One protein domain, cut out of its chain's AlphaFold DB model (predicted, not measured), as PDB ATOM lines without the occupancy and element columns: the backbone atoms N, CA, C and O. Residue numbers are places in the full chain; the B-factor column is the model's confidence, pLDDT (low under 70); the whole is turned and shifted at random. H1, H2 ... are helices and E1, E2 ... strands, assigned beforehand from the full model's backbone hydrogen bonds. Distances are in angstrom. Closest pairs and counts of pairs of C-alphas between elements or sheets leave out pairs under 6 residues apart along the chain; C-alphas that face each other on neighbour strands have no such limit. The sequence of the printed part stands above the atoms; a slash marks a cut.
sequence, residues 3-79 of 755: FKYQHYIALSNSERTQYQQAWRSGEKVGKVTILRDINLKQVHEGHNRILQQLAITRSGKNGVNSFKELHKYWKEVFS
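What this domain is: This is residues 3 to 79 of the 755 residues of the protein "Site-specific DNA-methyltransferase (adenine-specific)" of Mucilaginibacter gossypii (UniProt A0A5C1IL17). A long, narrow ribbon of two antiparallel strands, E2 and E3, has two short helices, H1 and H2, over one face and no named element over the other. The short strand E1 pairs beside the first part of E2, the turn of residues 19 to 26 ends the ribbon at its far end, and the link of residues 54 to 66 loops away from the sheet between the helices. The printed part has 77 residues, with three named strands and then two named helices in the order E1, E2, E3, H1, H2; the sheet order is E1, E2, E3, all antiparallel, and the class is mixed, helices and strands. The whole is loose, with a radius of gyration of the C-alphas of 15.5 A, and flat, spanning 48 by 36 by 17 A.

How they stand to each other: E1, residues 3 to 5, and E2, residues 8 to 18, form a hairpin over a tight link; N 3 and O 10 are 3.0 A apart, within hydrogen-bond range. E2 and E3, residues 27 to 39, form a second hairpin at 166 degrees between directions, with N 11 and O 35 at 2.9 A and N 28 and O 17 at 2.7 A. The three strands make a meander, each the antiparallel neighbour of the one before; E1 and E3 are edge strands. E3 bends by 63 degrees at residue 30. H1, residues 45 to 53, is on the sheet at a height of 10.0 A, over E3, and runs slantwise to it at 46 degrees on the local plane; their closest C-alphas are those of Ile 38 and His 47, 6.6 A apart. H2, residues 67 to 77, is on the same face at a height of 9.8 A, over E2. It runs only just slantwise to E2, at 59 degrees on the local plane; the closest C-alphas are those of Asn 13 and Lys 75, 6.8 A apart. H1 and H2 are close but not clearly touching, the closest C-alphas being those of Gln 53 and Val 77 at 6.5 A; they run opposite ways at a shallow tilt of 26 degrees. In H1 and H2 every O i to N i+4 pair is within hydrogen-bond range.

Where its parts are: E1 begins at C-alpha 3, (-30.029, -30.177, -25.631). E2 is 32.6 A long and E3 31.8 A. H1 is 12.6 A long. H2 is 15.1 A long and ends at C-alpha 77, (-18.587, -44.585, -27.065).

The domain as a whole: The C-alphas of Trp 23 and Gln 42 are the two farthest apart, at 48.3 A. The printed part has no cut. The link from H1 to H2, 13 residues, is long. Mean pLDDT of the printed part is 82.8; residues 17 to 27 are under 70.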
ATOM      1  N   PHE A   3     -28.826 -30.833 -26.127       85.19
ATOM      2  CA  PHE A   3     -30.029 -30.177 -25.631       85.19
ATOM      3  C   PHE A   3     -29.851 -29.906 -24.141       85.19
ATOM      4  O   PHE A   3     -29.583 -30.829 -23.378       85.19
ATOM      5  N   LYS A   4     -29.952 -28.642 -23.722       86.94
ATOM      6  CA  LYS A   4     -29.913 -28.258 -22.307       86.94
ATOM      7  C   LYS A   4     -31.318 -27.884 -21.869       86.94
ATOM      8  O   LYS A   4     -31.930 -27.009 -22.476       86.94
ATOM      9  N   TYR A   5     -31.786 -28.482 -20.784       90.06
ATOM     10  CA  TYR A   5     -33.063 -28.141 -20.175       90.06
ATOM     11  C   TYR A   5     -32.898 -28.086 -18.658       90.06
ATOM     12  O   TYR A   5     -32.292 -28.961 -18.045       90.06
ATOM     13  N   GLN A   6     -33.376 -27.002 -18.044       91.19
ATOM     14  CA  GLN A   6     -33.108 -26.697 -16.635       91.19
ATOM     15  C   GLN A   6     -31.606 -26.840 -16.284       91.19
ATOM     16  O   GLN A   6     -30.763 -26.101 -16.800       91.19
ATOM     17  N   HIS A   7     -31.272 -27.790 -15.407       91.00
ATOM     18  CA  HIS A   7     -29.918 -28.103 -14.957       91.00
ATOM     19  C   HIS A   7     -29.375 -29.413 -15.552       91.00
ATOM     20  O   HIS A   7     -28.384 -29.940 -15.051       91.00
ATOM     21  N   TYR A   8     -29.998 -29.908 -16.621       91.62
ATOM     22  CA  TYR A   8     -29.636 -31.136 -17.316       91.62
ATOM     23  C   TYR A   8     -29.142 -30.857 -18.735       91.62
ATOM     24  O   TYR A   8     -29.534 -29.874 -19.373       91.62
ATOM     25  N   ILE A   9     -28.289 -31.746 -19.239       92.56
ATOM     26  CA  ILE A   9     -27.882 -31.805 -20.643       92.56
ATOM     27  C   ILE A   9     -28.161 -33.206 -21.186       92.56
ATOM     28  O   ILE A   9     -27.887 -34.194 -20.515       92.56
ATOM     29  N   ALA A  10     -28.649 -33.288 -22.419       90.88
ATOM     30  CA  ALA A  10     -28.695 -34.512 -23.202       90.88
ATOM     31  C   ALA A  10     -27.759 -34.399 -24.413       90.88
ATOM     32  O   ALA A  10     -27.699 -33.356 -25.077       90.88
ATOM     33  N   LEU A  11     -27.041 -35.480 -24.706       90.38
ATOM     34  CA  LEU A  11     -26.183 -35.610 -25.880       90.38
ATOM     35  C   LEU A  11     -26.774 -36.674 -26.797       90.38
ATOM     36  O   LEU A  11     -27.045 -37.780 -26.349       90.38
ATOM     37  N   SER A  12     -26.943 -36.370 -28.079       87.81
ATOM     38  CA  SER A  12     -27.380 -37.361 -29.066       87.81
ATOM     39  C   SER A  12     -26.372 -37.558 -30.184       87.81
ATOM     40  O   SER A  12     -25.783 -36.595 -30.701       87.81
ATOM     41  N   ASN A  13     -26.239 -38.816 -30.586       85.38
ATOM     42  CA  ASN A  13     -25.562 -39.252 -31.791       85.38
ATOM     43  C   ASN A  13     -26.564 -40.022 -32.660       85.38
ATOM     44  O   ASN A  13     -27.502 -40.624 -32.147       85.38
ATOM     45  N   SER A  14     -26.397 -39.991 -33.974       82.44
ATOM     46  CA  SER A  14     -27.288 -40.704 -34.882       82.44
ATOM     47  C   SER A  14     -26.509 -41.404 -35.976       82.44
ATOM     48  O   SER A  14     -25.444 -40.948 -36.418       82.44
ATOM     49  N   GLU A  15     -27.066 -42.509 -36.447       80.69
ATOM     50  CA  GLU A  15     -26.614 -43.118 -37.683       80.69
ATOM     51  C   GLU A  15     -26.991 -42.244 -38.873       80.69
ATOM     52  O   GLU A  15     -28.024 -41.571 -38.885       80.69
ATOM     53  N   ARG A  16     -26.111 -42.238 -39.868       76.12
ATOM     54  CA  ARG A  16     -26.269 -41.498 -41.113       76.12
ATOM     55  C   ARG A  16     -25.987 -42.470 -42.241       76.12
ATOM     56  O   ARG A  16     -24.878 -42.996 -42.334       76.12
ATOM     57  N   THR A  17     -27.001 -42.753 -43.043       68.81
ATOM     58  CA  THR A  17     -26.892 -43.607 -44.228       68.81
ATOM     59  C   THR A  17     -27.266 -42.798 -45.456       68.81
ATOM     60  O   THR A  17     -28.103 -41.902 -45.389       68.81
ATOM     61  N   GLN A  18     -26.633 -43.064 -46.596       67.19
ATOM     62  CA  GLN A  18     -27.078 -42.438 -47.839       67.19
ATOM     63  C   GLN A  18     -28.465 -42.965 -48.214       67.19
ATOM     64  O   GLN A  18     -28.791 -44.126 -47.952       67.19
ATOM     65  N   TYR A  19     -29.290 -42.110 -48.817       64.38
ATOM     66  CA  TYR A  19     -30.557 -42.557 -49.383       64.38
ATOM     67  C   TYR A  19     -30.304 -43.622 -50.458       64.38
ATOM     68  O   TYR A  19     -29.414 -43.469 -51.290       64.38
ATOM     69  N   GLN A  20     -31.101 -44.695 -50.452       54.06
ATOM     70  CA  GLN A  20     -31.048 -45.713 -51.511       54.06
ATOM     71  C   GLN A  20     -31.486 -45.133 -52.866       54.06
ATOM     72  O   GLN A  20     -31.041 -45.584 -53.918       54.06
ATOM     73  N   GLN A  21     -32.337 -44.104 -52.850       66.69
ATOM     74  CA  GLN A  21     -32.728 -43.359 -54.038       66.69
ATOM     75  C   GLN A  21     -31.604 -42.405 -54.468       66.69
ATOM     76  O   GLN A  21     -31.419 -41.350 -53.865       66.69
ATOM     77  N   ALA A  22     -30.906 -42.741 -55.557       61.72
ATOM     78  CA  ALA A  22     -29.774 -41.967 -56.080       61.72
ATOM     79  C   ALA A  22     -30.094 -40.491 -56.419       61.72
ATOM     80  O   ALA A  22     -29.186 -39.670 -56.499       61.72
ATOM     81  N   TRP A  23     -31.373 -40.142 -56.605       61.72
ATOM     82  CA  TRP A  23     -31.824 -38.775 -56.896       61.72
ATOM     83  C   TRP A  23     -32.023 -37.900 -55.648       61.72
ATOM     84  O   TRP A  23     -32.153 -36.682 -55.769       61.72
ATOM     85  N   ARG A  24     -32.052 -38.485 -54.443       51.50
ATOM     86  CA  ARG A  24     -32.277 -37.748 -53.194       51.50
ATOM     87  C   ARG A  24     -30.938 -37.357 -52.572       51.50
ATOM     88  O   ARG A  24     -30.243 -38.192 -51.999       51.50
ATOM     89  N   SER A  25     -30.576 -36.075 -52.661       50.22
ATOM     90  CA  SER A  25     -29.363 -35.558 -52.015       50.22
ATOM     91  C   SER A  25     -29.522 -35.529 -50.491       50.22
ATOM     92  O   SER A  25     -30.505 -34.981 -49.992       50.22
ATOM     93  N   GLY A  26     -28.544 -36.051 -49.751       66.25
ATOM     94  CA  GLY A  26     -28.503 -36.000 -48.286       66.25
ATOM     95  C   GLY A  26     -28.279 -37.364 -47.633       66.25
ATOM     96  O   GLY A  26     -27.972 -38.351 -48.301       66.25
ATOM     97  N   GLU A  27     -28.433 -37.410 -46.311       69.88
ATOM     98  CA  GLU A  27     -28.317 -38.622 -45.494       69.88
ATOM     99  C   GLU A  27     -29.665 -38.902 -44.814       69.88
ATOM    100  O   GLU A  27     -30.290 -37.995 -44.260       69.88
ATOM    101  N   LYS A  28     -30.110 -40.160 -44.829       71.25
ATOM    102  CA  LYS A  28     -31.189 -40.652 -43.976       71.25
ATOM    103  C   LYS A  28     -30.640 -40.807 -42.558       71.25
ATOM    104  O   LYS A  28     -29.628 -41.477 -42.339       71.25
ATOM    105  N   VAL A  29     -31.316 -40.186 -41.595       70.81
ATOM    106  CA  VAL A  29     -31.058 -40.428 -40.173       70.81
ATOM    107  C   VAL A  29     -31.575 -41.828 -39.843       70.81
ATOM    108  O   VAL A  29     -32.731 -42.143 -40.120       70.81
ATOM    109  N   GLY A  30     -30.683 -42.680 -39.346       74.81
ATOM    110  CA  GLY A  30     -31.017 -44.020 -38.869       74.81
ATOM    111  C   GLY A  30     -31.303 -44.011 -37.371       74.81
ATOM    112  O   GLY A  30     -31.888 -43.064 -36.850       74.81
ATOM    113  N   LYS A  31     -30.839 -45.050 -36.675       79.12
ATOM    114  CA  LYS A  31     -30.957 -45.173 -35.220       79.12
ATOM    115  C   LYS A  31     -30.399 -43.936 -34.507       79.12
ATOM    116  O   LYS A  31     -29.308 -43.455 -34.844       79.12
ATOM    117  N   VAL A  32     -31.144 -43.430 -33.527       83.06
ATOM    118  CA  VAL A  32     -30.724 -42.315 -32.674       83.06
ATOM    119  C   VAL A  32     -30.351 -42.866 -31.306       83.06
ATOM    120  O   VAL A  32     -31.116 -43.600 -30.689       83.06
ATOM    121  N   THR A  33     -29.164 -42.498 -30.840       85.94
ATOM    122  CA  THR A  33     -28.652 -42.890 -29.533       85.94
ATOM    123  C   THR A  33     -28.465 -41.650 -28.666       85.94
ATOM    124  O   THR A  33     -27.821 -40.682 -29.089       85.94
ATOM    125  N   ILE A  34     -29.025 -41.654 -27.458       87.50
ATOM    126  CA  ILE A  34     -29.106 -40.469 -26.601       87.50
ATOM    127  C   ILE A  34     -28.562 -40.783 -25.208       87.50
ATOM    128  O   ILE A  34     -29.046 -41.672 -24.521       87.50
ATOM    129  N   LEU A  35     -27.576 -40.012 -24.761       89.56
ATOM    130  CA  LEU A  35     -27.204 -39.920 -23.354       89.56
ATOM    131  C   LEU A  35     -28.074 -38.832 -22.721       89.56
ATOM    132  O   LEU A  35     -27.834 -37.642 -22.948       89.56
ATOM    133  N   ARG A  36     -29.126 -39.244 -22.011       88.50
ATOM    134  CA  ARG A  36     -30.132 -38.352 -21.426       88.50
ATOM    135  C   ARG A  36     -29.703 -37.866 -20.036       88.50
ATOM    136  O   ARG A  36     -28.838 -38.441 -19.387       88.50
ATOM    137  N   ASP A  37     -30.307 -36.765 -19.610       88.69
ATOM    138  CA  ASP A  37     -30.417 -36.354 -18.204       88.69
ATOM    139  C   ASP A  37     -29.092 -36.222 -17.433       88.69
ATOM    140  O   ASP A  37     -28.980 -36.546 -16.245       88.69
ATOM    141  N   ILE A  38     -28.056 -35.678 -18.078       90.88
ATOM    142  CA  ILE A  38     -26.788 -35.358 -17.418       90.88
ATOM    143  C   ILE A  38     -26.998 -34.169 -16.481       90.88
ATOM    144  O   ILE A  38     -26.994 -33.015 -16.909       90.88
ATOM    145  N   ASN A  39     -27.169 -34.455 -15.193       90.50
ATOM    146  CA  ASN A  39     -27.323 -33.448 -14.150       90.50
ATOM    147  C   ASN A  39     -26.015 -32.663 -13.941       90.50
ATOM    148  O   ASN A  39     -25.010 -33.218 -13.509       90.50
ATOM    149  N   LEU A  40     -26.039 -31.356 -14.204       89.31
ATOM    150  CA  LEU A  40     -24.870 -30.475 -14.103       89.31
ATOM    151  C   LEU A  40     -24.468 -30.118 -12.667       89.31
ATOM    152  O   LEU A  40     -23.368 -29.614 -12.456       89.31
ATOM    153  N   LYS A  41     -25.355 -30.323 -11.691       91.12
ATOM    154  CA  LYS A  41     -25.075 -30.062 -10.271       91.12
ATOM    155  C   LYS A  41     -24.459 -31.277  -9.589       91.12
ATOM    156  O   LYS A  41     -23.578 -31.124  -8.752       91.12
ATOM    157  N   GLN A  42     -24.922 -32.467  -9.960       88.69
ATOM    158  CA  GLN A  42     -24.461 -33.737  -9.417       88.69
ATOM    159  C   GLN A  42     -24.412 -34.762 -10.547       88.69
ATOM    160  O   GLN A  42     -25.385 -35.460 -10.823       88.69
ATOM    161  N   VAL A  43     -23.278 -34.811 -11.244       88.88
ATOM    162  CA  VAL A  43     -23.121 -35.696 -12.399       88.88
ATOM    163  C   VAL A  43     -23.048 -37.146 -11.922       88.88
ATOM    164  O   VAL A  43     -22.201 -37.491 -11.099       88.88
ATOM    165  N   HIS A  44     -23.918 -37.995 -12.469       91.19
ATOM    166  CA  HIS A  44     -23.906 -39.435 -12.217       91.19
ATOM    167  C   HIS A  44     -22.558 -40.056 -12.623       91.19
ATOM    168  O   HIS A  44     -21.993 -39.697 -13.659       91.19
ATOM    169  N   GLU A  45     -22.054 -41.028 -11.863       87.94
ATOM    170  CA  GLU A  45     -20.748 -41.655 -12.122       87.94
ATOM    171  C   GLU A  45     -20.678 -42.292 -13.520       87.94
ATOM    172  O   GLU A  45     -19.737 -42.045 -14.273       87.94
ATOM    173  N   GLY A  46     -21.730 -43.011 -13.926       86.31
ATOM    174  CA  GLY A  46     -21.858 -43.537 -15.290       86.31
ATOM    175  C   GLY A  46     -21.801 -42.460 -16.384       86.31
ATOM    176  O   GLY A  46     -21.169 -42.674 -17.418       86.31
ATOM    177  N   HIS A  47     -22.371 -41.270 -16.149       89.94
ATOM    178  CA  HIS A  47     -22.248 -40.152 -17.090       89.94
ATOM    179  C   HIS A  47     -20.816 -39.619 -17.124       89.94
ATOM    180  O   HIS A  47     -20.280 -39.416 -18.208       89.94
ATOM    181  N   ASN A  48     -20.162 -39.460 -15.969       90.00
ATOM    182  CA  ASN A  48     -18.753 -39.062 -15.911       90.00
ATOM    183  C   ASN A  48     -17.856 -40.039 -16.682       90.00
ATOM    184  O   ASN A  48     -17.030 -39.599 -17.483       90.00
ATOM    185  N   ARG A  49     -18.058 -41.351 -16.509       86.62
ATOM    186  CA  ARG A  49     -17.340 -42.401 -17.245       86.62
ATOM    187  C   ARG A  49     -17.508 -42.247 -18.758       86.62
ATOM    188  O   ARG A  49     -16.514 -42.288 -19.479       86.62
ATOM    189  N   ILE A  50     -18.733 -42.044 -19.246       88.75
ATOM    190  CA  ILE A  50     -18.999 -41.866 -20.685       88.75
ATOM    191  C   ILE A  50     -18.397 -40.549 -21.194       88.75
ATOM    192  O   ILE A  50     -17.734 -40.536 -22.227       88.75
ATOM    193  N   LEU A  51     -18.561 -39.445 -20.458       89.50
ATOM    194  CA  LEU A  51     -18.022 -38.133 -20.833       89.50
ATOM    195  C   LEU A  51     -16.490 -38.144 -20.929       89.50
ATOM    196  O   LEU A  51     -15.937 -37.565 -21.863       89.50
ATOM    197  N   GLN A  52     -15.805 -38.840 -20.021       89.31
ATOM    198  CA  GLN A  52     -14.352 -39.026 -20.084       89.31
ATOM    199  C   GLN A  52     -13.924 -39.810 -21.333       89.31
ATOM    200  O   GLN A  52     -12.901 -39.487 -21.932       89.31
ATOM    201  N   GLN A  53     -14.721 -40.791 -21.770       88.62
ATOM    202  CA  GLN A  53     -14.456 -41.564 -22.989       88.62
ATOM    203  C   GLN A  53     -14.666 -40.763 -24.280       88.62
ATOM    204  O   GLN A  53     -14.198 -41.185 -25.332       88.62
ATOM    205  N   LEU A  54     -15.328 -39.602 -24.239       88.00
ATOM    206  CA  LEU A  54     -15.451 -38.743 -25.422       88.00
ATOM    207  C   LEU A  54     -14.156 -38.012 -25.774       88.00
ATOM    208  O   LEU A  54     -14.036 -37.514 -26.899       88.00
ATOM    209  N   ALA A  55     -13.196 -37.959 -24.848       88.44
ATOM    210  CA  ALA A  55     -11.879 -37.408 -25.107       88.44
ATOM    211  C   ALA A  55     -11.129 -38.262 -26.144       88.44
ATOM    212  O   ALA A  55     -10.990 -39.472 -25.995       88.44
ATOM    213  N   ILE A  56     -10.613 -37.613 -27.191       87.81
ATOM    214  CA  ILE A  56      -9.847 -38.268 -28.258       87.81
ATOM    215  C   ILE A  56      -8.354 -37.963 -28.148       87.81
ATOM    216  O   ILE A  56      -7.949 -36.889 -27.700       87.81
ATOM    217  N   THR A  57      -7.522 -38.870 -28.653       86.12
ATOM    218  CA  THR A  57      -6.111 -38.593 -28.943       86.12
ATOM    219  C   THR A  57      -5.955 -38.259 -30.426       86.12
ATOM    220  O   THR A  57      -6.607 -38.857 -31.278       86.12
ATOM    221  N   ARG A  58      -5.095 -37.288 -30.770       84.75
ATOM    222  CA  ARG A  58      -4.806 -36.913 -32.177       84.75
ATOM    223  C   ARG A  58      -3.501 -37.523 -32.705       84.75
ATOM    224  O   ARG A  58      -3.062 -37.225 -33.806       84.75
ATOM    225  N   SER A  59      -2.854 -38.366 -31.907       81.56
ATOM    226  CA  SER A  59      -1.531 -38.926 -32.187       81.56
ATOM    227  C   SER A  59      -1.478 -40.419 -31.867       81.56
ATOM    228  O   SER A  59      -2.166 -40.892 -30.964       81.56
ATOM    229  N   GLY A  60      -0.607 -41.148 -32.568       80.44
ATOM    230  CA  GLY A  60      -0.423 -42.592 -32.401       80.44
ATOM    231  C   GLY A  60      -1.353 -43.434 -33.280       80.44
ATOM    232  O   GLY A  60      -2.131 -42.914 -34.075       80.44
ATOM    233  N   LYS A  61      -1.266 -44.763 -33.133       73.94
ATOM    234  CA  LYS A  61      -1.978 -45.748 -33.973       73.94
ATOM    235  C   LYS A  61      -3.511 -45.628 -33.915       73.94
ATOM    236  O   LYS A  61      -4.178 -46.040 -34.855       73.94
ATOM    237  N   ASN A  62      -4.042 -45.040 -32.842       76.75
ATOM    238  CA  ASN A  62      -5.477 -44.838 -32.617       76.75
ATOM    239  C   ASN A  62      -5.877 -43.350 -32.679       76.75
ATOM    240  O   ASN A  62      -6.911 -42.976 -32.135       76.75
ATOM    241  N   GLY A  63      -5.040 -42.493 -33.276       82.69
ATOM    242  CA  GLY A  63      -5.318 -41.063 -33.373       82.69
ATOM    243  C   GLY A  63      -6.534 -40.772 -34.257       82.69
ATOM    244  O   GLY A  63      -6.616 -41.267 -35.378       82.69
ATOM    245  N   VAL A  64      -7.458 -39.948 -33.767       87.56
ATOM    246  CA  VAL A  64      -8.655 -39.505 -34.493       87.56
ATOM    247  C   VAL A  64      -8.337 -38.202 -35.229       87.56
ATOM    248  O   VAL A  64      -8.229 -37.137 -34.611       87.56
ATOM    249  N   ASN A  65      -8.178 -38.277 -36.554       90.56
ATOM    250  CA  ASN A  65      -7.650 -37.173 -37.368       90.56
ATOM    251  C   ASN A  65      -8.637 -36.622 -38.401       90.56
ATOM    252  O   ASN A  65      -8.366 -35.597 -39.026       90.56
ATOM    253  N   SER A  66      -9.803 -37.246 -38.554       88.50
ATOM    254  CA  SER A  66     -10.871 -36.781 -39.441       88.50
ATOM    255  C   SER A  66     -12.231 -36.766 -38.743       88.50
ATOM    256  O   SER A  66     -12.457 -37.478 -37.766       88.50
ATOM    257  N   PHE A  67     -13.179 -35.989 -39.277       85.19
ATOM    258  CA  PHE A  67     -14.557 -35.992 -38.773       85.19
ATOM    259  C   PHE A  67     -15.216 -37.376 -38.890       85.19
ATOM    260  O   PHE A  67     -15.946 -37.788 -37.994       85.19
ATOM    261  N   LYS A  68     -14.922 -38.126 -39.961       85.31
ATOM    262  CA  LYS A  68     -15.433 -39.491 -40.164       85.31
ATOM    263  C   LYS A  68     -14.959 -40.445 -39.064       85.31
ATOM    264  O   LYS A  68     -15.751 -41.233 -38.554       85.31
ATOM    265  N   GLU A  69     -13.684 -40.366 -38.687       87.62
ATOM    266  CA  GLU A  69     -13.127 -41.151 -37.578       87.62
ATOM    267  C   GLU A  69     -13.683 -40.702 -36.226       87.62
ATOM    268  O   GLU A  69     -14.003 -41.554 -35.404       87.62
ATOM    269  N   LEU A  70     -13.860 -39.392 -36.016       88.38
ATOM    270  CA  LEU A  70     -14.466 -38.851 -34.797       88.38
ATOM    271  C   LEU A  70     -15.898 -39.349 -34.621       88.38
ATOM    272  O   LEU A  70     -16.258 -39.834 -33.552       88.38
ATOM    273  N   HIS A  71     -16.701 -39.270 -35.683       86.12
ATOM    274  CA  HIS A  71     -18.079 -39.751 -35.676       86.12
ATOM    275  C   HIS A  71     -18.138 -41.256 -35.407       86.12
ATOM    276  O   HIS A  71     -18.916 -41.684 -34.556       86.12
ATOM    277  N   LYS A  72     -17.267 -42.049 -36.046       86.31
ATOM    278  CA  LYS A  72     -17.153 -43.489 -35.776       86.31
ATOM    279  C   LYS A  72     -16.776 -43.769 -34.315       86.31
ATOM    280  O   LYS A  72     -17.430 -44.589 -33.680       86.31
ATOM    281  N   TYR A  73     -15.777 -43.072 -33.778       88.81
ATOM    282  CA  TYR A  73     -15.335 -43.240 -32.393       88.81
ATOM    283  C   TYR A  73     -16.445 -42.891 -31.396       88.81
ATOM    284  O   TYR A  73     -16.773 -43.690 -30.524       88.81
ATOM    285  N   TRP A  74     -17.109 -41.746 -31.558       89.75
ATOM    286  CA  TRP A  74     -18.230 -41.377 -30.690       89.75
ATOM    287  C   TRP A  74     -19.449 -42.292 -30.862       89.75
ATOM    288  O   TRP A  74     -20.182 -42.490 -29.897       89.75
ATOM    289  N   LYS A  75     -19.671 -42.900 -32.038       86.50
ATOM    290  CA  LYS A  75     -20.673 -43.974 -32.186       86.50
ATOM    291  C   LYS A  75     -20.323 -45.197 -31.335       86.50
ATOM    292  O   LYS A  75     -21.226 -45.806 -30.771       86.50
ATOM    293  N   GLU A  76     -19.044 -45.550 -31.228       86.94
ATOM    294  CA  GLU A  76     -18.593 -46.641 -30.356       86.94
ATOM    295  C   GLU A  76     -18.763 -46.275 -28.872       86.94
ATOM    296  O   GLU A  76     -19.306 -47.080 -28.118       86.94
ATOM    297  N   VAL A  77     -18.407 -45.052 -28.459       86.31
ATOM    298  CA  VAL A  77     -18.587 -44.585 -27.065       86.31
ATOM    299  C   VAL A  77     -20.060 -44.592 -26.641       86.31
ATOM    300  O   VAL A  77     -20.382 -45.003 -25.530       86.31
ATOM    301  N   PHE A  78     -20.969 -44.189 -27.531       86.56
ATOM    302  CA  PHE A  78     -22.414 -44.215 -27.279       86.56
ATOM    303  C   PHE A  78     -23.033 -45.614 -27.465       86.56
ATOM    304  O   PHE A  78     -24.237 -45.774 -27.305       86.56
ATOM    305  N   SER A  79     -22.258 -46.649 -27.803       85.44
ATOM    306  CA  SER A  79     -22.824 -47.970 -28.079       85.44
ATOM    307  C   SER A  79     -23.321 -48.658 -26.806       85.44
ATOM    308  O   SER A  79     -22.529 -49.165 -26.004       85.44
TER     309      SER A  79